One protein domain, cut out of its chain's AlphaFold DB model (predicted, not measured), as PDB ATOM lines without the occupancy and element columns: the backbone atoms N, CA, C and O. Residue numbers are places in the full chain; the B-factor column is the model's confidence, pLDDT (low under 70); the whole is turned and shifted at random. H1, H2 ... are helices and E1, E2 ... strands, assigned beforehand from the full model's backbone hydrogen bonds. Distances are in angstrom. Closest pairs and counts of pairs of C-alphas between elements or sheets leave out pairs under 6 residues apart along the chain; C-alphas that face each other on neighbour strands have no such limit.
ATOM      1  N   ARG A  29     -20.222 -45.322   3.809       76.50
ATOM      2  CA  ARG A  29     -19.146 -45.850   2.953       76.50
ATOM      3  C   ARG A  29     -18.412 -47.030   3.584       76.50
ATOM      4  O   ARG A  29     -17.582 -47.660   2.930       76.50
ATOM      5  N   THR A  30     -18.727 -47.321   4.840       77.00
ATOM      6  CA  THR A  30     -18.111 -48.386   5.619       77.00
ATOM      7  C   THR A  30     -18.810 -49.712   5.323       77.00
ATOM      8  O   THR A  30     -20.029 -49.762   5.183       77.00
ATOM      9  N   LEU A  31     -18.042 -50.798   5.238       79.81
ATOM     10  CA  LEU A  31     -18.582 -52.148   5.069       79.81
ATOM     11  C   LEU A  31     -19.363 -52.612   6.307       79.81
ATOM     12  O   LEU A  31     -20.467 -53.138   6.185       79.81
ATOM     13  N   ARG A  32     -18.781 -52.414   7.494       81.62
ATOM     14  CA  ARG A  32     -19.435 -52.621   8.791       81.62
ATOM     15  C   ARG A  32     -19.040 -51.556   9.799       81.62
ATOM     16  O   ARG A  32     -17.855 -51.263   9.962       81.62
ATOM     17  N   GLY A  33     -20.037 -50.999  10.467       84.00
ATOM     18  CA  GLY A  33     -19.888 -49.944  11.455       84.00
ATOM     19  C   GLY A  33     -20.287 -50.393  12.855       84.00
ATOM     20  O   GLY A  33     -21.222 -51.172  13.024       84.00
ATOM     21  N   TRP A  34     -19.625 -49.834  13.860       88.62
ATOM     22  CA  TRP A  34     -20.028 -49.917  15.254       88.62
ATOM     23  C   TRP A  34     -19.985 -48.536  15.895       88.62
ATOM     24  O   TRP A  34     -19.060 -47.767  15.629       88.62
ATOM     25  N   ALA A  35     -20.960 -48.225  16.742       88.69
ATOM     26  CA  ALA A  35     -20.990 -46.985  17.503       88.69
ATOM     27  C   ALA A  35     -21.423 -47.234  18.954       88.69
ATOM     28  O   ALA A  35     -22.463 -47.852  19.194       88.69
ATOM     29  N   TRP A  36     -20.643 -46.707  19.899       90.62
ATOM     30  CA  TRP A  36     -20.918 -46.740  21.337       90.62
ATOM     31  C   TRP A  36     -20.876 -45.327  21.914       90.62
ATOM     32  O   TRP A  36     -19.978 -44.547  21.585       90.62
ATOM     33  N   GLY A  37     -21.848 -44.991  22.759       88.75
ATOM     34  CA  GLY A  37     -21.996 -43.638  23.290       88.75
ATOM     35  C   GLY A  37     -23.358 -43.377  23.911       88.75
ATOM     36  O   GLY A  37     -24.135 -44.303  24.144       88.75
ATOM     37  N   THR A  38     -23.659 -42.102  24.139       84.75
ATOM     38  CA  THR A  38     -24.979 -41.630  24.577       84.75
ATOM     39  C   THR A  38     -26.024 -41.855  23.499       84.75
ATOM     40  O   THR A  38     -25.727 -41.752  22.302       84.75
ATOM     41  N   HIS A  39     -27.254 -42.159  23.920       83.69
ATOM     42  CA  HIS A  39     -28.369 -42.426  23.014       83.69
ATOM     43  C   HIS A  39     -28.556 -41.295  22.001       83.69
ATOM     44  O   HIS A  39     -28.693 -41.559  20.807       83.69
ATOM     45  N   GLU A  40     -28.446 -40.046  22.457       79.56
ATOM     46  CA  GLU A  40     -28.605 -38.827  21.669       79.56
ATOM     47  C   GLU A  40     -27.656 -38.762  20.471       79.56
ATOM     48  O   GLU A  40     -28.062 -38.330  19.390       79.56
ATOM     49  N   VAL A  41     -26.410 -39.212  20.648       82.25
ATOM     50  CA  VAL A  41     -25.358 -39.118  19.633       82.25
ATOM     51  C   VAL A  41     -25.361 -40.335  18.722       82.25
ATOM     52  O   VAL A  41     -25.357 -40.192  17.499       82.25
ATOM     53  N   VAL A  42     -25.377 -41.551  19.276       83.94
ATOM     54  CA  VAL A  42     -25.166 -42.747  18.445       83.94
ATOM     55  C   VAL A  42     -26.376 -43.106  17.586       83.94
ATOM     56  O   VAL A  42     -26.204 -43.662  16.500       83.94
ATOM     57  N   GLN A  43     -27.592 -42.724  17.992       82.38
ATOM     58  CA  GLN A  43     -28.803 -42.947  17.190       82.38
ATOM     59  C   GLN A  43     -28.796 -42.191  15.850       82.38
ATOM     60  O   GLN A  43     -29.488 -42.585  14.904       82.38
ATOM     61  N   LEU A  44     -27.973 -41.138  15.735       76.81
ATOM     62  CA  LEU A  44     -27.784 -40.384  14.493       76.81
ATOM     63  C   LEU A  44     -27.226 -41.266  13.371       76.81
ATOM     64  O   LEU A  44     -27.470 -40.993  12.198       76.81
ATOM     65  N   PHE A  45     -26.516 -42.342  13.717       76.69
ATOM     66  CA  PHE A  45     -25.932 -43.271  12.750       76.69
ATOM     67  C   PHE A  45     -26.860 -44.447  12.396       76.69
ATOM     68  O   PHE A  45     -26.558 -45.201  11.473       76.69
ATOM     69  N   GLY A  46     -27.982 -44.619  13.111       67.62
ATOM     70  CA  GLY A  46     -28.798 -45.843  13.064       67.62
ATOM     71  C   GLY A  46     -30.030 -45.799  12.178       67.62
ATOM     72  O   GLY A  46     -30.554 -46.848  11.798       67.62
ATOM     73  N   HIS A  47     -30.500 -44.603  11.831       67.25
ATOM     74  CA  HIS A  47     -31.727 -44.432  11.059       67.25
ATOM     75  C   HIS A  47     -31.615 -45.137   9.698       67.25
ATOM     76  O   HIS A  47     -30.790 -44.757   8.871       67.25
ATOM     77  N   GLY A  48     -32.425 -46.182   9.481       61.19
ATOM     78  CA  GLY A  48     -32.479 -46.957   8.230       61.19
ATOM     79  C   GLY A  48     -31.250 -47.829   7.930       61.19
ATOM     80  O   GLY A  48     -31.048 -48.191   6.775       61.19
ATOM     81  N   ARG A  49     -30.392 -48.113   8.927       65.38
ATOM     82  CA  ARG A  49     -29.024 -48.640   8.719       65.38
ATOM     83  C   ARG A  49     -28.644 -49.832   9.620       65.38
ATOM     84  O   ARG A  49     -27.460 -50.150   9.741       65.38
ATOM     85  N   SER A  50     -29.629 -50.511  10.220       63.12
ATOM     86  CA  SER A  50     -29.425 -51.601  11.198       63.12
ATOM     87  C   SER A  50     -28.611 -52.784  10.679       63.12
ATOM     88  O   SER A  50     -27.975 -53.481  11.464       63.12
ATOM     89  N   ASP A  51     -28.619 -53.005   9.366       68.19
ATOM     90  CA  ASP A  51     -28.033 -54.207   8.766       68.19
ATOM     91  C   ASP A  51     -26.498 -54.123   8.661       68.19
ATOM     92  O   ASP A  51     -25.824 -55.149   8.579       68.19
ATOM     93  N   PHE A  52     -25.933 -52.908   8.713       76.06
ATOM     94  CA  PHE A  52     -24.494 -52.660   8.532       76.06
ATOM     95  C   PHE A  52     -23.850 -51.893   9.687       76.06
ATOM     96  O   PHE A  52     -22.634 -51.983   9.866       76.06
ATOM     97  N   VAL A  53     -24.633 -51.135  10.462       79.31
ATOM     98  CA  VAL A  53     -24.141 -50.344  11.595       79.31
ATOM     99  C   VAL A  53     -24.775 -50.856  12.881       79.31
ATOM    100  O   VAL A  53     -25.976 -50.703  13.100       79.31
ATOM    101  N   LYS A  54     -23.955 -51.440  13.756       85.06
ATOM    102  CA  LYS A  54     -24.375 -51.842  15.097       85.06
ATOM    103  C   LYS A  54     -24.236 -50.659  16.049       85.06
ATOM    104  O   LYS A  54     -23.143 -50.123  16.223       85.06
ATOM    105  N   ILE A  55     -25.331 -50.276  16.689       85.12
ATOM    106  CA  ILE A  55     -25.354 -49.187  17.666       85.12
ATOM    107  C   ILE A  55     -25.683 -49.749  19.036       85.12
ATOM    108  O   ILE A  55     -26.644 -50.499  19.193       85.12
ATOM    109  N   GLU A  56     -24.889 -49.359  20.022       86.81
ATOM    110  CA  GLU A  56     -25.132 -49.654  21.426       86.81
ATOM    111  C   GLU A  56     -25.072 -48.339  22.204       86.81
ATOM    112  O   GLU A  56     -23.999 -47.778  22.436       86.81
ATOM    113  N   SER A  57     -26.242 -47.830  22.584       86.19
ATOM    114  CA  SER A  57     -26.351 -46.660  23.450       86.19
ATOM    115  C   SER A  57     -26.190 -47.041  24.917       86.19
ATOM    116  O   SER A  57     -26.558 -48.148  25.325       86.19
ATOM    117  N   SER A  58     -25.668 -46.114  25.715       82.31
ATOM    118  CA  SER A  58     -25.633 -46.250  27.167       82.31
ATOM    119  C   SER A  58     -27.038 -46.496  27.736       82.31
ATOM    120  O   SER A  58     -27.992 -45.904  27.225       82.31
ATOM    121  N   PRO A  59     -27.183 -47.326  28.785       81.12
ATOM    122  CA  PRO A  59     -28.456 -47.504  29.479       81.12
ATOM    123  C   PRO A  59     -28.930 -46.196  30.118       81.12
ATOM    124  O   PRO A  59     -28.101 -45.412  30.588       81.12
ATOM    125  N   ASP A  60     -30.244 -45.995  30.199       74.56
ATOM    126  CA  ASP A  60     -30.840 -44.797  30.804       74.56
ATOM    127  C   ASP A  60     -30.421 -44.637  32.275       74.56
ATOM    128  O   ASP A  60     -30.168 -43.526  32.742       74.56
ATOM    129  N   GLU A  61     -30.244 -45.749  32.998       68.31
ATOM    130  CA  GLU A  61     -29.799 -45.756  34.395       68.31
ATOM    131  C   GLU A  61     -28.381 -45.188  34.557       68.31
ATOM    132  O   GLU A  61     -28.039 -44.636  35.606       68.31
ATOM    133  N   LEU A  62     -27.550 -45.284  33.512       68.56
ATOM    134  CA  LEU A  62     -26.213 -44.698  33.514       68.56
ATOM    135  C   LEU A  62     -26.280 -43.167  33.443       68.56
ATOM    136  O   LEU A  62     -25.415 -42.506  34.004       68.56
ATOM    137  N   GLY A  63     -27.333 -42.600  32.844       62.81
ATOM    138  CA  GLY A  63     -27.593 -41.159  32.856       62.81
ATOM    139  C   GLY A  63     -27.895 -40.600  34.254       62.81
ATOM    140  O   GLY A  63     -27.625 -39.431  34.532       62.81
ATOM    141  N   ASP A  64     -28.416 -41.424  35.166       62.88
ATOM    142  CA  ASP A  64     -28.578 -41.049  36.575       62.88
ATOM    143  C   ASP A  64     -27.271 -41.200  37.363       62.88
ATOM    144  O   ASP A  64     -26.969 -40.371  38.223       62.88
ATOM    145  N   LEU A  65     -26.457 -42.207  37.039       59.53
ATOM    146  CA  LEU A  65     -25.142 -42.415  37.652       59.53
ATOM    147  C   LEU A  65     -24.124 -41.342  37.246       59.53
ATOM    148  O   LEU A  65     -23.345 -40.892  38.089       59.53
ATOM    149  N   THR A  66     -24.170 -40.842  36.008       62.72
ATOM    150  CA  THR A  66     -23.289 -39.755  35.540       62.72
ATOM    151  C   THR A  66     -23.513 -38.438  36.280       62.72
ATOM    152  O   THR A  66     -22.606 -37.607  36.324       62.72
ATOM    153  N   LYS A  67     -24.659 -38.262  36.957       67.00
ATOM    154  CA  LYS A  67     -24.890 -37.135  37.882       67.00
ATOM    155  C   LYS A  67     -23.979 -37.190  39.110       67.00
ATOM    156  O   LYS A  67     -23.714 -36.155  39.717       67.00
ATOM    157  N   HIS A  68     -23.513 -38.382  39.481       67.12
ATOM    158  CA  HIS A  68     -22.657 -38.622  40.643       67.12
ATOM    159  C   HIS A  68     -21.213 -38.952  40.253       67.12
ATOM    160  O   HIS A  68     -20.290 -38.570  40.972       67.12
ATOM    161  N   ASN A  69     -21.007 -39.608  39.111       80.69
ATOM    162  CA  ASN A  69     -19.695 -39.899  38.553       80.69
ATOM    163  C   ASN A  69     -19.693 -39.704  37.032       80.69
ATOM    164  O   ASN A  69     -19.984 -40.610  36.252       80.69
ATOM    165  N   MET A  70     -19.299 -38.503  36.613       81.38
ATOM    166  CA  MET A  70     -19.344 -38.064  35.215       81.38
ATOM    167  C   MET A  70     -18.448 -38.883  34.267       81.38
ATOM    168  O   MET A  70     -18.561 -38.734  33.059       81.38
ATOM    169  N   THR A  71     -17.564 -39.744  34.791       87.12
ATOM    170  CA  THR A  71     -16.611 -40.550  34.001       87.12
ATOM    171  C   THR A  71     -17.058 -41.995  33.737       87.12
ATOM    172  O   THR A  71     -16.393 -42.736  33.003       87.12
ATOM    173  N   GLU A  72     -18.180 -42.431  34.319       89.06
ATOM    174  CA  GLU A  72     -18.655 -43.817  34.180       89.06
ATOM    175  C   GLU A  72     -19.140 -44.147  32.774       89.06
ATOM    176  O   GLU A  72     -18.925 -45.260  32.299       89.06
ATOM    177  N   LEU A  73     -19.732 -43.172  32.089       87.75
ATOM    178  CA  LEU A  73     -20.182 -43.321  30.710       87.75
ATOM    179  C   LEU A  73     -19.023 -43.670  29.772       87.75
ATOM    180  O   LEU A  73     -19.093 -44.661  29.049       87.75
ATOM    181  N   ASP A  74     -17.927 -42.920  29.847       90.19
ATOM    182  CA  ASP A  74     -16.730 -43.156  29.035       90.19
ATOM    183  C   ASP A  74     -16.122 -44.530  29.325       90.19
ATOM    184  O   ASP A  74     -15.690 -45.247  28.419       90.19
ATOM    185  N   THR A  75     -16.140 -44.925  30.601       91.62
ATOM    186  CA  THR A  75     -15.704 -46.257  31.024       91.62
ATOM    187  C   THR A  75     -16.580 -47.325  30.376       91.62
ATOM    188  O   THR A  75     -16.055 -48.246  29.757       91.62
ATOM    189  N   TRP A  76     -17.906 -47.180  30.437       91.06
ATOM    190  CA  TRP A  76     -18.848 -48.100  29.803       91.06
ATOM    191  C   TRP A  76     -18.631 -48.198  28.288       91.06
ATOM    192  O   TRP A  76     -18.586 -49.308  27.759       91.06
ATOM    193  N   VAL A  77     -18.435 -47.073  27.593       90.62
ATOM    194  CA  VAL A  77     -18.176 -47.038  26.142       90.62
ATOM    195  C   VAL A  77     -16.930 -47.853  25.794       90.62
ATOM    196  O   VAL A  77     -16.955 -48.687  24.885       90.62
ATOM    197  N   VAL A  78     -15.852 -47.663  26.554       90.44
ATOM    198  CA  VAL A  78     -14.582 -48.372  26.352       90.44
ATOM    199  C   VAL A  78     -14.707 -49.857  26.681       90.44
ATOM    200  O   VAL A  78     -14.243 -50.685  25.897       90.44
ATOM    201  N   GLU A  79     -15.378 -50.222  27.776       89.88
ATOM    202  CA  GLU A  79     -15.639 -51.629  28.108       89.88
ATOM    203  C   GLU A  79     -16.463 -52.315  27.015       89.88
ATOM    204  O   GLU A  79     -16.148 -53.432  26.610       89.88
ATOM    205  N   ARG A  80     -17.493 -51.648  26.482       87.38
ATOM    206  CA  ARG A  80     -18.321 -52.202  25.403       87.38
ATOM    207  C   ARG A  80     -17.527 -52.417  24.129       87.38
ATOM    208  O   ARG A  80     -17.676 -53.477  23.517       87.38
ATOM    209  N   PHE A  81     -16.663 -51.472  23.761       86.62
ATOM    210  CA  PHE A  81     -15.751 -51.650  22.639       86.62
ATOM    211  C   PHE A  81     -14.814 -52.839  22.869       86.62
ATOM    212  O   PHE A  81     -14.714 -53.692  21.990       86.62
ATOM    213  N   ILE A  82     -14.164 -52.933  24.034       84.88
ATOM    214  CA  ILE A  82     -13.212 -54.012  24.337       84.88
ATOM    215  C   ILE A  82     -13.923 -55.369  24.322       84.88
ATOM    216  O   ILE A  82     -13.497 -56.261  23.593       84.88
ATOM    217  N   VAL A  83     -15.043 -55.512  25.035       80.38
ATOM    218  CA  VAL A  83     -15.834 -56.755  25.084       80.38
ATOM    219  C   VAL A  83     -16.350 -57.153  23.700       80.38
ATOM    220  O   VAL A  83     -16.337 -58.335  23.360       80.38
ATOM    221  N   SER A  84     -16.782 -56.188  22.883       73.31
ATOM    222  CA  SER A  84     -17.310 -56.466  21.540       73.31
ATOM    223  C   SER A  84     -16.225 -56.728  20.496       73.31
ATOM    224  O   SER A  84     -16.490 -57.413  19.509       73.31
ATOM    225  N   SER A  85     -15.024 -56.174  20.674       63.03
ATOM    226  CA  SER A  85     -13.964 -56.207  19.656       63.03
ATOM    227  C   SER A  85     -12.896 -57.254  19.947       63.03
ATOM    228  O   SER A  85     -12.223 -57.716  19.026       63.03
ATOM    229  N   ILE A  86     -12.671 -57.581  21.220       59.91
ATOM    230  CA  ILE A  86     -11.484 -58.290  21.692       59.91
ATOM    231  C   ILE A  86     -11.935 -59.291  22.746       59.91
ATOM    232  O   ILE A  86     -11.990 -59.020  23.942       59.91
ATOM    233  N   PHE A  87     -12.261 -60.493  22.292       52.38
ATOM    234  CA  PHE A  87     -12.516 -61.623  23.174       52.38
ATOM    235  C   PHE A  87     -11.178 -62.116  23.765       52.38
ATOM    236  O   PHE A  87     -10.687 -63.186  23.413       52.38
ATOM    237  N   VAL A  88     -10.529 -61.328  24.634       42.53
ATOM    238  CA  VAL A  88      -9.363 -61.793  25.399       42.53
ATOM    239  C   VAL A  88      -9.837 -62.391  26.716       42.53
ATOM    240  O   VAL A  88     -10.182 -61.722  27.683       42.53
ATOM    241  N   ARG A 121     -18.584 -50.225  -0.765       71.25
ATOM    242  CA  ARG A 121     -18.311 -50.057   0.667       71.25
ATOM    243  C   ARG A 121     -17.032 -50.785   1.052       71.25
ATOM    244  O   ARG A 121     -16.809 -51.934   0.675       71.25
ATOM    245  N   ARG A 122     -16.167 -50.120   1.817       74.50
ATOM    246  CA  ARG A 122     -14.863 -50.669   2.203       74.50
ATOM    247  C   ARG A 122     -14.543 -50.364   3.657       74.50
ATOM    248  O   ARG A 122     -14.871 -49.304   4.175       74.50
ATOM    249  N   GLY A 123     -13.843 -51.310   4.274       79.19
ATOM    250  CA  GLY A 123     -13.293 -51.180   5.614       79.19
ATOM    251  C   GLY A 123     -14.331 -51.189   6.734       79.19
ATOM    252  O   GLY A 123     -15.537 -51.134   6.510       79.19
ATOM    253  N   HIS A 124     -13.842 -51.308   7.959       83.81
ATOM    254  CA  HIS A 124     -14.641 -51.296   9.175       83.81
ATOM    255  C   HIS A 124     -14.464 -49.974   9.922       83.81
ATOM    256  O   HIS A 124     -13.366 -49.420   9.933       83.81
ATOM    257  N   LEU A 125     -15.522 -49.485  10.569       86.06
ATOM    258  CA  LEU A 125     -15.496 -48.262  11.373       86.06
ATOM    259  C   LEU A 125     -16.011 -48.555  12.775       86.06
ATOM    260  O   LEU A 125     -17.110 -49.072  12.930       86.06
ATOM    261  N   ALA A 126     -15.246 -48.180  13.787       87.75
ATOM    262  CA  ALA A 126     -15.697 -48.155  15.167       87.75
ATOM    263  C   ALA A 126     -15.668 -46.708  15.668       87.75
ATOM    264  O   ALA A 126     -14.666 -46.011  15.510       87.75
ATOM    265  N   PHE A 127     -16.774 -46.259  16.251       89.50
ATOM    266  CA  PHE A 127     -16.944 -44.920  16.801       89.50
ATOM    267  C   PHE A 127     -17.233 -45.004  18.296       89.50
ATOM    268  O   PHE A 127     -18.190 -45.655  18.716       89.50
ATOM    269  N   LEU A 128     -16.397 -44.350  19.092       90.56
ATOM    270  CA  LEU A 128     -16.539 -44.261  20.539       90.56
ATOM    271  C   LEU A 128     -16.750 -42.791  20.895       90.56
ATOM    272  O   LEU A 128     -15.859 -41.965  20.682       90.56
ATOM    273  N   HIS A 129     -17.926 -42.478  21.428       89.56
ATOM    274  CA  HIS A 129     -18.251 -41.152  21.938       89.56
ATOM    275  C   HIS A 129     -17.931 -41.072  23.431       89.56
ATOM    276  O   HIS A 129     -18.560 -41.776  24.220       89.56
ATOM    277  N   LEU A 130     -16.957 -40.237  23.802       88.56
ATOM    278  CA  LEU A 130     -16.538 -40.018  25.185       88.56
ATOM    279  C   LEU A 130     -16.968 -38.611  25.620       88.56
ATOM    280  O   LEU A 130     -16.532 -37.607  25.055       88.56
ATOM    281  N   ASP A 131     -17.852 -38.560  26.605       86.25
ATOM    282  CA  ASP A 131     -18.708 -37.419  26.926       86.25
ATOM    283  C   ASP A 131     -18.333 -36.757  28.263       86.25
ATOM    284  O   ASP A 131     -18.695 -35.608  28.529       86.25
ATOM    285  N   ALA A 132     -17.552 -37.439  29.112       85.88
ATOM    286  CA  ALA A 132     -17.207 -36.946  30.449       85.88
ATOM    287  C   ALA A 132     -16.565 -35.552  30.429       85.88
ATOM    288  O   ALA A 132     -16.729 -34.765  31.365       85.88
ATOM    289  N   ALA A 133     -15.839 -35.224  29.361       84.25
ATOM    290  CA  ALA A 133     -15.182 -33.938  29.237       84.25
ATOM    291  C   ALA A 133     -16.147 -32.750  29.077       84.25
ATOM    292  O   ALA A 133     -15.846 -31.691  29.639       84.25
ATOM    293  N   ASP A 134     -17.298 -32.904  28.407       81.31
ATOM    294  CA  ASP A 134     -18.315 -31.839  28.335       81.31
ATOM    295  C   ASP A 134     -18.867 -31.564  29.730       81.31
ATOM    296  O   ASP A 134     -18.833 -30.452  30.257       81.31
ATOM    297  N   HIS A 135     -19.310 -32.649  30.362       83.38
ATOM    298  CA  HIS A 135     -19.995 -32.664  31.638       83.38
ATOM    299  C   HIS A 135     -19.125 -32.074  32.754       83.38
ATOM    300  O   HIS A 135     -19.539 -31.140  33.459       83.38
ATOM    301  N   VAL A 136     -17.889 -32.564  32.884       84.44
ATOM    302  CA  VAL A 136     -16.936 -32.072  33.885       84.44
ATOM    303  C   VAL A 136     -16.511 -30.639  33.561       84.44
ATOM    304  O   VAL A 136     -16.424 -29.809  34.467       84.44
ATOM    305  N   GLY A 137     -16.309 -30.304  32.283       80.38
ATOM    306  CA  GLY A 137     -15.978 -28.947  31.845       80.38
ATOM    307  C   GLY A 137     -17.071 -27.929  32.178       80.38
ATOM    308  O   GLY A 137     -16.776 -26.843  32.681       80.38
ATOM    309  N   HIS A 138     -18.338 -28.285  31.976       80.75
ATOM    310  CA  HIS A 138     -19.480 -27.449  32.330       80.75
ATOM    311  C   HIS A 138     -19.606 -27.249  33.845       80.75
ATOM    312  O   HIS A 138     -19.815 -26.113  34.298       80.75
ATOM    313  N   SER A 139     -19.426 -28.323  34.615       86.56
ATOM    314  CA  SER A 139     -19.637 -28.341  36.069       86.56
ATOM    315  C   SER A 139     -18.502 -27.673  36.844       86.56
ATOM    316  O   SER A 139     -18.759 -26.833  37.706       86.56
ATOM    317  N   PHE A 140     -17.251 -27.999  36.511       85.62
ATOM    318  CA  PHE A 140     -16.080 -27.630  37.313       85.62
ATOM    319  C   PHE A 140     -15.122 -26.658  36.625       85.62
ATOM    320  O   PHE A 140     -14.345 -25.999  37.310       85.62
ATOM    321  N   LYS A 141     -15.260 -26.473  35.307       83.81
ATOM    322  CA  LYS A 141     -14.441 -25.602  34.443       83.81
ATOM    323  C   LYS A 141     -13.093 -26.216  34.039       83.81
ATOM    324  O   LYS A 141     -12.496 -26.964  34.809       83.81
ATOM    325  N   PRO A 142     -12.553 -25.879  32.850       75.50
ATOM    326  CA  PRO A 142     -11.353 -26.541  32.325       75.50
ATOM    327  C   PRO A 142     -10.061 -26.337  33.131       75.50
ATOM    328  O   PRO A 142      -9.075 -27.034  32.901       75.50
ATOM    329  N   SER A 143     -10.008 -25.346  34.026       79.44
ATOM    330  CA  SER A 143      -8.851 -25.090  34.893       79.44
ATOM    331  C   SER A 143      -8.875 -25.869  36.213       79.44
ATOM    332  O   SER A 143      -7.928 -25.745  36.989       79.44
ATOM    333  N   SER A 144      -9.940 -26.622  36.502       84.56
ATOM    334  CA  SER A 144     -10.148 -27.270  37.800       84.56
ATOM    335  C   SER A 144      -9.343 -28.564  37.971       84.56
ATOM    336  O   SER A 144      -8.893 -29.169  36.993       84.56
ATOM    337  N   GLU A 145      -9.157 -29.017  39.217       89.69
ATOM    338  CA  GLU A 145      -8.492 -30.303  39.481       89.69
ATOM    339  C   GLU A 145      -9.372 -31.482  39.040       89.69
ATOM    340  O   GLU A 145      -8.844 -32.486  38.570       89.69
ATOM    341  N   GLU A 146     -10.699 -31.347  39.096       88.62
ATOM    342  CA  GLU A 146     -11.661 -32.333  38.589       88.62
ATOM    343  C   GLU A 146     -11.511 -32.523  37.079       88.62
ATOM    344  O   GLU A 146     -11.419 -33.657  36.612       88.62
ATOM    345  N   TYR A 147     -11.400 -31.430  36.312       81.88
ATOM    346  CA  TYR A 147     -11.162 -31.515  34.871       81.88
ATOM    347  C   TYR A 147      -9.806 -32.163  34.569       81.88
ATOM    348  O   TYR A 147      -9.711 -33.035  33.708       81.88
ATOM    349  N   ARG A 148      -8.753 -31.826  35.327       84.12
ATOM    350  CA  ARG A 148      -7.439 -32.493  35.206       84.12
ATOM    351  C   ARG A 148      -7.521 -33.983  35.546       84.12
ATOM    352  O   ARG A 148      -6.895 -34.792  34.867       84.12
ATOM    353  N   GLY A 149      -8.275 -34.350  36.580       84.19
ATOM    354  CA  GLY A 149      -8.532 -35.737  36.967       84.19
ATOM    355  C   GLY A 149      -9.253 -36.515  35.870       84.19
ATOM    356  O   GLY A 149      -8.816 -37.603  35.510       84.19
ATOM    357  N   MET A 150     -10.282 -35.916  35.273       88.12
ATOM    358  CA  MET A 150     -11.007 -36.476  34.134       88.12
ATOM    359  C   MET A 150     -10.092 -36.667  32.913       88.12
ATOM    360  O   MET A 150     -10.104 -37.741  32.323       88.12
ATOM    361  N   VAL A 151      -9.216 -35.706  32.585       84.19
ATOM    362  CA  VAL A 151      -8.241 -35.870  31.486       84.19
ATOM    363  C   VAL A 151      -7.286 -37.045  31.743       84.19
ATOM    364  O   VAL A 151      -7.009 -37.814  30.826       84.19
ATOM    365  N   ARG A 152      -6.808 -37.237  32.985       85.38
ATOM    366  CA  ARG A 152      -5.987 -38.415  33.351       85.38
ATOM    367  C   ARG A 152      -6.774 -39.728  33.204       85.38
ATOM    368  O   ARG A 152      -6.210 -40.745  32.799       85.38
ATOM    369  N   HIS A 153      -8.067 -39.712  33.529       85.75
ATOM    370  CA  HIS A 153      -8.952 -40.866  33.345       85.75
ATOM    371  C   HIS A 153      -9.147 -41.199  31.862       85.75
ATOM    372  O   HIS A 153      -8.976 -42.351  31.469       85.75
ATOM    373  N   LEU A 154      -9.401 -40.191  31.021       84.69
ATOM    374  CA  LEU A 154      -9.480 -40.343  29.565       84.69
ATOM    375  C   LEU A 154      -8.193 -40.927  28.971       84.69
ATOM    376  O   LEU A 154      -8.267 -41.850  28.165       84.69
ATOM    377  N   ASP A 155      -7.022 -40.443  29.392       84.56
ATOM    378  CA  ASP A 155      -5.725 -40.989  28.962       84.56
ATOM    379  C   ASP A 155      -5.601 -42.487  29.289       84.56
ATOM    380  O   ASP A 155      -5.226 -43.293  28.436       84.56
ATOM    381  N   THR A 156      -6.041 -42.889  30.488       89.25
ATOM    382  CA  THR A 156      -6.069 -44.301  30.903       89.25
ATOM    383  C   THR A 156      -7.002 -45.130  30.018       89.25
ATOM    384  O   THR A 156      -6.644 -46.225  29.583       89.25
ATOM    385  N   LEU A 157      -8.198 -44.621  29.719       88.25
ATOM    386  CA  LEU A 157      -9.157 -45.298  28.847       88.25
ATOM    387  C   LEU A 157      -8.640 -45.445  27.410       88.25
ATOM    388  O   LEU A 157      -8.750 -46.521  26.821       88.25
ATOM    389  N   ILE A 158      -8.017 -44.400  26.862       87.00
ATOM    390  CA  ILE A 158      -7.384 -44.434  25.540       87.00
ATOM    391  C   ILE A 158      -6.261 -45.472  25.511       87.00
ATOM    392  O   ILE A 158      -6.194 -46.266  24.571       87.00
ATOM    393  N   ALA A 159      -5.411 -45.513  26.540       85.62
ATOM    394  CA  ALA A 159      -4.345 -46.504  26.643       85.62
ATOM    395  C   ALA A 159      -4.900 -47.935  26.615       85.62
ATOM    396  O   ALA A 159      -4.389 -48.768  25.866       85.62
ATOM    397  N   ARG A 160      -5.997 -48.201  27.341       86.75
ATOM    398  CA  ARG A 160      -6.685 -49.503  27.319       86.75
ATOM    399  C   ARG A 160      -7.197 -49.861  25.928       86.75
ATOM    400  O   ARG A 160      -7.009 -50.989  25.489       86.75
ATOM    401  N   VAL A 161      -7.814 -48.916  25.218       84.81
ATOM    402  CA  VAL A 161      -8.291 -49.129  23.842       84.81
ATOM    403  C   VAL A 161      -7.131 -49.463  22.902       84.81
ATOM    404  O   VAL A 161      -7.204 -50.440  22.156       84.81
ATOM    405  N   VAL A 162      -6.050 -48.680  22.950       84.50
ATOM    406  CA  VAL A 162      -4.861 -48.885  22.110       84.50
ATOM    407  C   VAL A 162      -4.197 -50.226  22.412       84.50
ATOM    408  O   VAL A 162      -3.854 -50.958  21.485       84.50
ATOM    409  N   GLU A 163      -4.034 -50.575  23.687       83.31
ATOM    410  CA  GLU A 163      -3.472 -51.859  24.106       83.31
ATOM    411  C   GLU A 163      -4.319 -53.025  23.600       83.31
ATOM    412  O   GLU A 163      -3.794 -53.947  22.975       83.31
ATOM    413  N   ALA A 164      -5.630 -52.950  23.806       80.75
ATOM    414  CA  ALA A 164      -6.549 -53.991  23.402       80.75
ATOM    415  C   ALA A 164      -6.488 -54.189  21.866       80.75
ATOM    416  O   ALA A 164      -6.356 -55.317  21.383       80.75
ATOM    417  N   VAL A 165      -6.503 -53.104  21.082       80.50
ATOM    418  CA  VAL A 165      -6.346 -53.175  19.619       80.50
ATOM    419  C   VAL A 165      -4.989 -53.760  19.231       80.50
ATOM    420  O   VAL A 165      -4.931 -54.601  18.344       80.50
ATOM    421  N   ASN A 166      -3.894 -53.364  19.883       80.94
ATOM    422  CA  ASN A 166      -2.557 -53.882  19.574       80.94
ATOM    423  C   ASN A 166      -2.428 -55.389  19.832       80.94
ATOM    424  O   ASN A 166      -1.650 -56.058  19.149       80.94
ATOM    425  N   GLN A 167      -3.197 -55.920  20.784       78.44
ATOM    426  CA  GLN A 167      -3.269 -57.349  21.088       78.44
ATOM    427  C   GLN A 167      -4.178 -58.130  20.120       78.44
ATOM    428  O   GLN A 167      -4.167 -59.363  20.137       78.44
ATOM    429  N   SER A 168      -4.956 -57.454  19.266       73.44
ATOM    430  CA  SER A 168      -5.872 -58.106  18.330       73.44
ATOM    431  C   SER A 168      -5.183 -58.564  17.036       73.44
ATOM    432  O   SER A 168      -4.181 -58.011  16.571       73.44
ATOM    433  N   GLN A 169      -5.753 -59.597  16.410       67.94
ATOM    434  CA  GLN A 169      -5.334 -60.044  15.083       67.94
ATOM    435  C   GLN A 169      -5.728 -58.985  14.045       67.94
ATOM    436  O   GLN A 169      -6.907 -58.760  13.803       67.94
ATOM    437  N   GLY A 170      -4.754 -58.338  13.403       66.81
ATOM    438  CA  GLY A 170      -5.010 -57.292  12.404       66.81
ATOM    439  C   GLY A 170      -4.791 -55.857  12.878       66.81
ATOM    440  O   GLY A 170      -5.107 -54.936  12.125       66.81
ATOM    441  N   SER A 171      -4.205 -55.669  14.064       70.12
ATOM    442  CA  SER A 171      -3.775 -54.373  14.608       70.12
ATOM    443  C   SER A 171      -2.970 -53.515  13.621       70.12
ATOM    444  O   SER A 171      -3.141 -52.300  13.564       70.12
ATOM    445  N   ASN A 172      -2.169 -54.144  12.756       74.38
ATOM    446  CA  ASN A 172      -1.379 -53.486  11.711       74.38
ATOM    447  C   ASN A 172      -2.196 -52.766  10.620       74.38
ATOM    448  O   ASN A 172      -1.607 -52.111   9.767       74.38
ATOM    449  N   ARG A 173      -3.526 -52.905  10.611       75.94
ATOM    450  CA  ARG A 173      -4.432 -52.309   9.610       75.94
ATOM    451  C   ARG A 173      -5.469 -51.385  10.233       75.94
ATOM    452  O   ARG A 173      -6.473 -51.075   9.584       75.94
ATOM    453  N   VAL A 174      -5.229 -50.976  11.476       79.69
ATOM    454  CA  VAL A 174      -6.089 -50.073  12.231       79.69
ATOM    455  C   VAL A 174      -5.468 -48.686  12.250       79.69
ATOM    456  O   VAL A 174      -4.318 -48.515  12.648       79.69
ATOM    457  N   ALA A 175      -6.249 -47.689  11.849       83.50
ATOM    458  CA  ALA A 175      -5.932 -46.289  12.082       83.50
ATOM    459  C   ALA A 175      -6.748 -45.767  13.271       83.50
ATOM    460  O   ALA A 175      -7.949 -46.019  13.361       83.50
ATOM    461  N   PHE A 176      -6.097 -45.017  14.161       80.38
ATOM    462  CA  PHE A 176      -6.761 -44.303  15.250       80.38
ATOM    463  C   PHE A 176      -6.960 -42.840  14.859       80.38
ATOM    464  O   PHE A 176      -6.022 -42.178  14.410       80.38
ATOM    465  N   VAL A 177      -8.167 -42.322  15.063       82.38
ATOM    466  CA  VAL A 177      -8.493 -40.904  14.891       82.38
ATOM    467  C   VAL A 177      -9.035 -40.379  16.208       82.38
ATOM    468  O   VAL A 177     -10.073 -40.835  16.669       82.38
ATOM    469  N   PHE A 178      -8.345 -39.404  16.794       80.50
ATOM    470  CA  PHE A 178      -8.802 -38.699  17.988       80.50
ATOM    471  C   PHE A 178      -9.243 -37.293  17.588       80.50
ATOM    472  O   PHE A 178      -8.507 -36.567  16.910       80.50
ATOM    473  N   THR A 179     -10.454 -36.902  17.961       79.12
ATOM    474  CA  THR A 179     -11.016 -35.607  17.554       79.12
ATOM    475  C   THR A 179     -11.981 -35.061  18.589       79.12
ATOM    476  O   THR A 179     -12.548 -35.840  19.338       79.12
ATOM    477  N   ALA A 180     -12.200 -33.747  18.561       73.25
ATOM    478  CA  ALA A 180     -13.275 -33.065  19.277       73.25
ATOM    479  C   ALA A 180     -14.295 -32.452  18.315       73.25
ATOM    480  O   ALA A 180     -13.955 -32.111  17.179       73.25
ATOM    481  N   ASP A 181     -15.539 -32.306  18.764       67.25
ATOM    482  CA  ASP A 181     -16.595 -31.560  18.071       67.25
ATOM    483  C   ASP A 181     -16.518 -30.079  18.410       67.25
ATOM    484  O   ASP A 181     -16.642 -29.257  17.509       67.25
ATOM    485  N   HIS A 182     -16.242 -29.748  19.671       69.88
ATOM    486  CA  HIS A 182     -16.061 -28.374  20.118       69.88
ATOM    487  C   HIS A 182     -15.009 -28.253  21.228       69.88
ATOM    488  O   HIS A 182     -14.547 -29.239  21.806       69.88
ATOM    489  N   GLY A 183     -14.625 -27.009  21.523       68.56
ATOM    490  CA  GLY A 183     -13.807 -26.675  22.687       68.56
ATOM    491  C   GLY A 183     -14.653 -26.215  23.876       68.56
ATOM    492  O   GLY A 183     -15.864 -26.009  23.765       68.56
ATOM    493  N   MET A 184     -13.992 -25.996  25.014       72.31
ATOM    494  CA  MET A 184     -14.594 -25.427  26.224       72.31
ATOM    495  C   MET A 184     -13.816 -24.186  26.678       72.31
ATOM    496  O   MET A 184     -12.588 -24.216  26.786       72.31
ATOM    497  N   THR A 185     -14.522 -23.087  26.954       70.81
ATOM    498  CA  THR A 185     -13.925 -21.863  27.525       70.81
ATOM    499  C   THR A 185     -13.602 -22.021  29.007       70.81
ATOM    500  O   THR A 185     -14.168 -22.875  29.684       70.81
ATOM    501  N   GLU A 186     -12.774 -21.126  29.556       68.00
ATOM    502  CA  GLU A 186     -12.504 -21.054  31.007       68.00
ATOM    503  C   GLU A 186     -13.782 -20.903  31.853       68.00
ATOM    504  O   GLU A 186     -13.819 -21.305  33.010       68.00
ATOM    505  N   TRP A 187     -14.863 -20.376  31.271       68.69
ATOM    506  CA  TRP A 187     -16.160 -20.234  31.937       68.69
ATOM    507  C   TRP A 187     -17.043 -21.484  31.831       68.69
ATOM    508  O   TRP A 187     -18.160 -21.502  32.355       68.69
ATOM    509  N   GLY A 188     -16.554 -22.556  31.202       55.78
ATOM    510  CA  GLY A 188     -17.311 -23.790  31.007       55.78
ATOM    511  C   GLY A 188     -18.488 -23.571  30.064       55.78
ATOM    512  O   GLY A 188     -19.587 -24.039  30.340       55.78
ATOM    513  N   VAL A 189     -18.278 -22.777  29.012       69.69
ATOM    514  CA  VAL A 189     -19.216 -22.583  27.900       69.69
ATOM    515  C   VAL A 189     -18.593 -23.173  26.640       69.69
ATOM    516  O   VAL A 189     -17.412 -22.909  26.368       69.69
ATOM    517  N   ARG A 190     -19.392 -23.937  25.884       61.88
ATOM    518  CA  ARG A 190     -19.002 -24.522  24.597       61.88
ATOM    519  C   ARG A 190     -18.632 -23.425  23.612       61.88
ATOM    520  O   ARG A 190     -19.335 -22.421  23.500       61.88
ATOM    521  N   VAL A 191     -17.529 -23.621  22.905       52.44
ATOM    522  CA  VAL A 191     -17.104 -22.730  21.827       52.44
ATOM    523  C   VAL A 191     -16.827 -23.538  20.582       52.44
ATOM    524  O   VAL A 191     -15.978 -24.433  20.582       52.44
ATOM    525  N   ASP A 192     -17.544 -23.190  19.519       55.50
ATOM    526  CA  ASP A 192     -17.261 -23.731  18.207       55.50
ATOM    527  C   ASP A 192     -16.070 -22.974  17.610       55.50
ATOM    528  O   ASP A 192     -16.127 -21.780  17.307       55.50
ATOM    529  N   HIS A 193     -14.943 -23.671  17.517       48.25
ATOM    530  CA  HIS A 193     -13.750 -23.196  16.825       48.25
ATOM    531  C   HIS A 193     -13.429 -24.079  15.609       48.25
ATOM    532  O   HIS A 193     -12.297 -24.060  15.121       48.25
ATOM    533  N   GLY A 194     -14.415 -24.841  15.120       43.88
ATOM    534  CA  GLY A 194     -14.231 -25.903  14.140       43.88
ATOM    535  C   GLY A 194     -13.688 -27.190  14.770       43.88
ATOM    536  O   GLY A 194     -13.047 -27.170  15.824       43.88
ATOM    537  N   GLN A 195     -13.930 -28.327  14.104       42.56
ATOM    538  CA  GLN A 195     -13.424 -29.633  14.542       42.56
ATOM    539  C   GLN A 195     -11.898 -29.584  14.697       42.56
ATOM    540  O   GLN A 195     -11.169 -29.321  13.736       42.56
ATOM    541  N   LYS A 196     -11.409 -29.852  15.911       42.34
ATOM    542  CA  LYS A 196      -9.978 -29.989  16.186       42.34
ATOM    543  C   LYS A 196      -9.602 -31.462  16.130       42.34
ATOM    544  O   LYS A 196     -10.012 -32.251  16.981       42.34
ATOM    545  N   TYR A 197      -8.806 -31.818  15.128       43.09
ATOM    546  CA  TYR A 197      -8.248 -33.157  14.978       43.09
ATOM    547  C   TYR A 197      -6.889 -33.220  15.671       43.09
ATOM    548  O   TYR A 197      -5.977 -32.471  15.313       43.09
ATOM    549  N   LEU A 198      -6.726 -34.143  16.617       39.34
ATOM    550  CA  LEU A 198      -5.407 -34.551  17.085       39.34
ATOM    551  C   LEU A 198      -5.107 -35.922  16.481       39.34
ATOM    552  O   LEU A 198      -5.443 -36.970  17.026       39.34
ATOM    553  N   LEU A 199      -4.466 -35.919  15.315       36.62
ATOM    554  CA  LEU A 199      -3.985 -37.145  14.688       36.62
ATOM    555  C   LEU A 199      -2.733 -37.628  15.430       36.62
ATOM    556  O   LEU A 199      -1.613 -37.231  15.106       36.62
ATOM    557  N   ILE A 200      -2.910 -38.495  16.429       37.31
ATOM    558  CA  ILE A 200      -1.788 -39.198  17.059       37.31
ATOM    559  C   ILE A 200      -1.389 -40.363  16.152       37.31
ATOM    560  O   ILE A 200      -1.948 -41.456  16.203       37.31
ATOM    561  N   LYS A 201      -0.400 -40.111  15.292       36.88
ATOM    562  CA  LYS A 201       0.254 -41.138  14.479       36.88
ATOM    563  C   LYS A 201       1.195 -41.959  15.368       36.88
ATOM    564  O   LYS A 201       2.321 -41.539  15.626       36.88
ATOM    565  N   LEU A 202       0.745 -43.121  15.838       37.34
ATOM    566  CA  LEU A 202       1.634 -44.116  16.457       37.34
ATOM    567  C   LEU A 202       2.564 -44.715  15.368       37.34
ATOM    568  O   LEU A 202       2.208 -44.730  14.187       37.34
ATOM    569  N   PRO A 203       3.817 -45.088  15.689       37.97
ATOM    570  CA  PRO A 203       4.939 -44.907  14.768       37.97
ATOM    571  C   PRO A 203       5.017 -45.952  13.637       37.97
ATOM    572  O   PRO A 203       5.502 -47.058  13.857       37.97
ATOM    573  N   LYS A 204       4.650 -45.553  12.405       28.77
ATOM    574  CA  LYS A 204       5.487 -45.490  11.168       28.77
ATOM    575  C   LYS A 204       4.664 -44.986   9.948       28.77
ATOM    576  O   LYS A 204       3.452 -44.823  10.075       28.77
ATOM    577  N   ARG A 216      -7.616 -51.233   6.651       45.94
ATOM    578  CA  ARG A 216      -8.937 -51.873   6.519       45.94
ATOM    579  C   ARG A 216      -9.887 -51.541   7.666       45.94
ATOM    580  O   ARG A 216     -11.058 -51.884   7.565       45.94
ATOM    581  N   CYS A 217      -9.415 -50.915   8.744       41.38
ATOM    582  CA  CYS A 217     -10.212 -50.595   9.930       41.38
ATOM    583  C   CYS A 217      -9.877 -49.183  10.452       41.38
ATOM    584  O   CYS A 217      -8.704 -48.828  10.565       41.38
ATOM    585  N   LEU A 218     -10.892 -48.393  10.802       47.62
ATOM    586  CA  LEU A 218     -10.767 -47.063  11.402       47.62
ATOM    587  C   LEU A 218     -11.430 -47.066  12.784       47.62
ATOM    588  O   LEU A 218     -12.593 -47.448  12.906       47.62
ATOM    589  N   LEU A 219     -10.705 -46.643  13.819       48.16
ATOM    590  CA  LEU A 219     -11.244 -46.410  15.156       48.16
ATOM    591  C   LEU A 219     -11.227 -44.912  15.442       48.16
ATOM    592  O   LEU A 219     -10.157 -44.307  15.520       48.16
ATOM    593  N   GLN A 220     -12.403 -44.318  15.600       53.44
ATOM    594  CA  GLN A 220     -12.545 -42.913  15.935       53.44
ATOM    595  C   GLN A 220     -12.964 -42.751  17.394       53.44
ATOM    596  O   GLN A 220     -14.034 -43.199  17.801       53.44
ATOM    597  N   LEU A 221     -12.110 -42.078  18.155       56.50
ATOM    598  CA  LEU A 221     -12.356 -41.645  19.520       56.50
ATOM    599  C   LEU A 221     -12.712 -40.166  19.488       56.50
ATOM    600  O   LEU A 221     -11.916 -39.316  19.076       56.50
ATOM    601  N   HIS A 222     -13.939 -39.877  19.890       54.72
ATOM    602  CA  HIS A 222     -14.429 -38.518  19.998       54.72
ATOM    603  C   HIS A 222     -14.256 -38.052  21.442       54.72
ATOM    604  O   HIS A 222     -14.861 -38.620  22.344       54.72
ATOM    605  N   LEU A 223     -13.378 -37.074  21.643       47.03
ATOM    606  CA  LEU A 223     -12.986 -36.477  22.915       47.03
ATOM    607  C   LEU A 223     -13.340 -35.002  22.884       47.03
ATOM    608  O   LEU A 223     -12.998 -34.332  21.921       47.03
ATOM    609  N   GLN A 224     -13.873 -34.445  23.958       50.25
ATOM    610  CA  GLN A 224     -13.965 -32.991  24.071       50.25
ATOM    611  C   GLN A 224     -12.772 -32.445  24.848       50.25
ATOM    612  O   GLN A 224     -12.456 -32.927  25.932       50.25
ATOM    613  N   LEU A 225     -12.057 -31.464  24.298       33.94
ATOM    614  CA  LEU A 225     -10.806 -30.983  24.892       33.94
ATOM    615  C   LEU A 225     -10.789 -29.461  25.053       33.94
ATOM    616  O   LEU A 225     -11.418 -28.710  24.306       33.94
ATOM    617  N   LYS A 226     -10.017 -29.012  26.046       38.41
ATOM    618  CA  LYS A 226      -9.664 -27.607  26.260       38.41
ATOM    619  C   LYS A 226      -8.787 -27.092  25.107       38.41
ATOM    620  O   LYS A 226      -7.953 -27.833  24.589       38.41
ATOM    621  N   ASN A 227      -8.967 -25.821  24.739       43.28
ATOM    622  CA  ASN A 227      -8.070 -25.104  23.824       43.28
ATOM    623  C   ASN A 227      -6.715 -24.780  24.453       43.28
ATOM    624  O   ASN A 227      -6.699 -24.369  25.634       43.28
TER     625      ASN A 227
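What this domain is: This is residues 29 to 88, 121 to 204 and 216 to 227 of the 227 residues of the protein "GPI ethanolamine phosphate transferase 1" of Fasciola hepatica (UniProt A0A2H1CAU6). A twisted sheet of six strands has the helices H3 and H5 side by side over one face and the short H1 over the other, in three layers, helices on both faces of a sheet. H2 and H4 lie beyond the ends of the strands, off the sheet. The printed part has 156 residues with five named helices and six named strands, along the chain E1 H1 E2 H2 H3 E3 H4 H5 E4 E5 E6. The sheet's order is E2 E1 E3 E6 E4 E5, mixed, and the class is mixed, helices and strands. The whole is compact, with a radius of gyration of the C-alphas of 15.6 A and spans of 43 by 38 by 32 A.

Where its parts are: In sheet order the strands are E2, residues 53 to 57; E1, 32 to 37, starting at C-alpha 32 (-19.435, -52.621, 8.791); E3, 124 to 129; E6, 217 to 222, ending at C-alpha 222 (-14.429, -38.518, 19.998); E4, 174 to 180, 19.8 A long; and E5, 196 to 198. The helices are H1, residues 39 to 45; H2, 60 to 65; H3, 72 to 85, 19.7 A; H4, 132 to 140; and H5, 145 to 166, 31.4 A, starting at C-alpha 145 (-8.492, -30.303, 39.481).

How they stand to each other: E2 and E1 are parallel, with N 54 and O 33 at 2.8 A. E1 and E3 are parallel, N 34 and O 125 at 2.8 A. E3 and E6 are parallel, N 218 and O 124 at 2.8 A. E6 and E4 are parallel, N 177 and O 219 at 2.8 A. E4 and E5 form an antiparallel hairpin, N 198 and O 178 at 3.0 A. E1, H1, E2 is a strand-helix-strand unit, two parallel neighbour strands with a helix between, and E3, H4 H5, E4 is a split one, with E6 between its strands; both crossovers are right-handed. H3 is on the sheet, over E1, at a height of 8.3 A; H1 is on the opposite face, at 7.3 A. H3 and H5 touch at Val 78 and Leu 157, closest C-alphas 6.7 A apart, at a shallow tilt of 2 degrees, the same way. The helical hairpin H4 and H5 touches at Val 136 and Tyr 147, closest C-alphas 5.9 A apart. H2 and H3 only just touch, with 3 pairs of C-alphas within 8 A, the closest Leu 62 and Leu 73 at 6.8 A. Every O i to N i+4 pair is within hydrogen-bond range in H3, H4 and H5; in H1 it is 1 of 3, with 2 of 4 O i to N i+3 pairs, and in H2 1 of 2.

The domain as a whole: The C-alphas of Arg 121 and Glu 145, the two farthest apart, are 44.6 A apart. Residues 89 to 120 and 205 to 215 are not printed, with gaps of 28.8 A and 16.4 A between C-alphas. The link E4 to E5 is long. Mean pLDDT of the printed part is 73.2; 54 residues are under 70, among them 186 to 204 and 216 to 227.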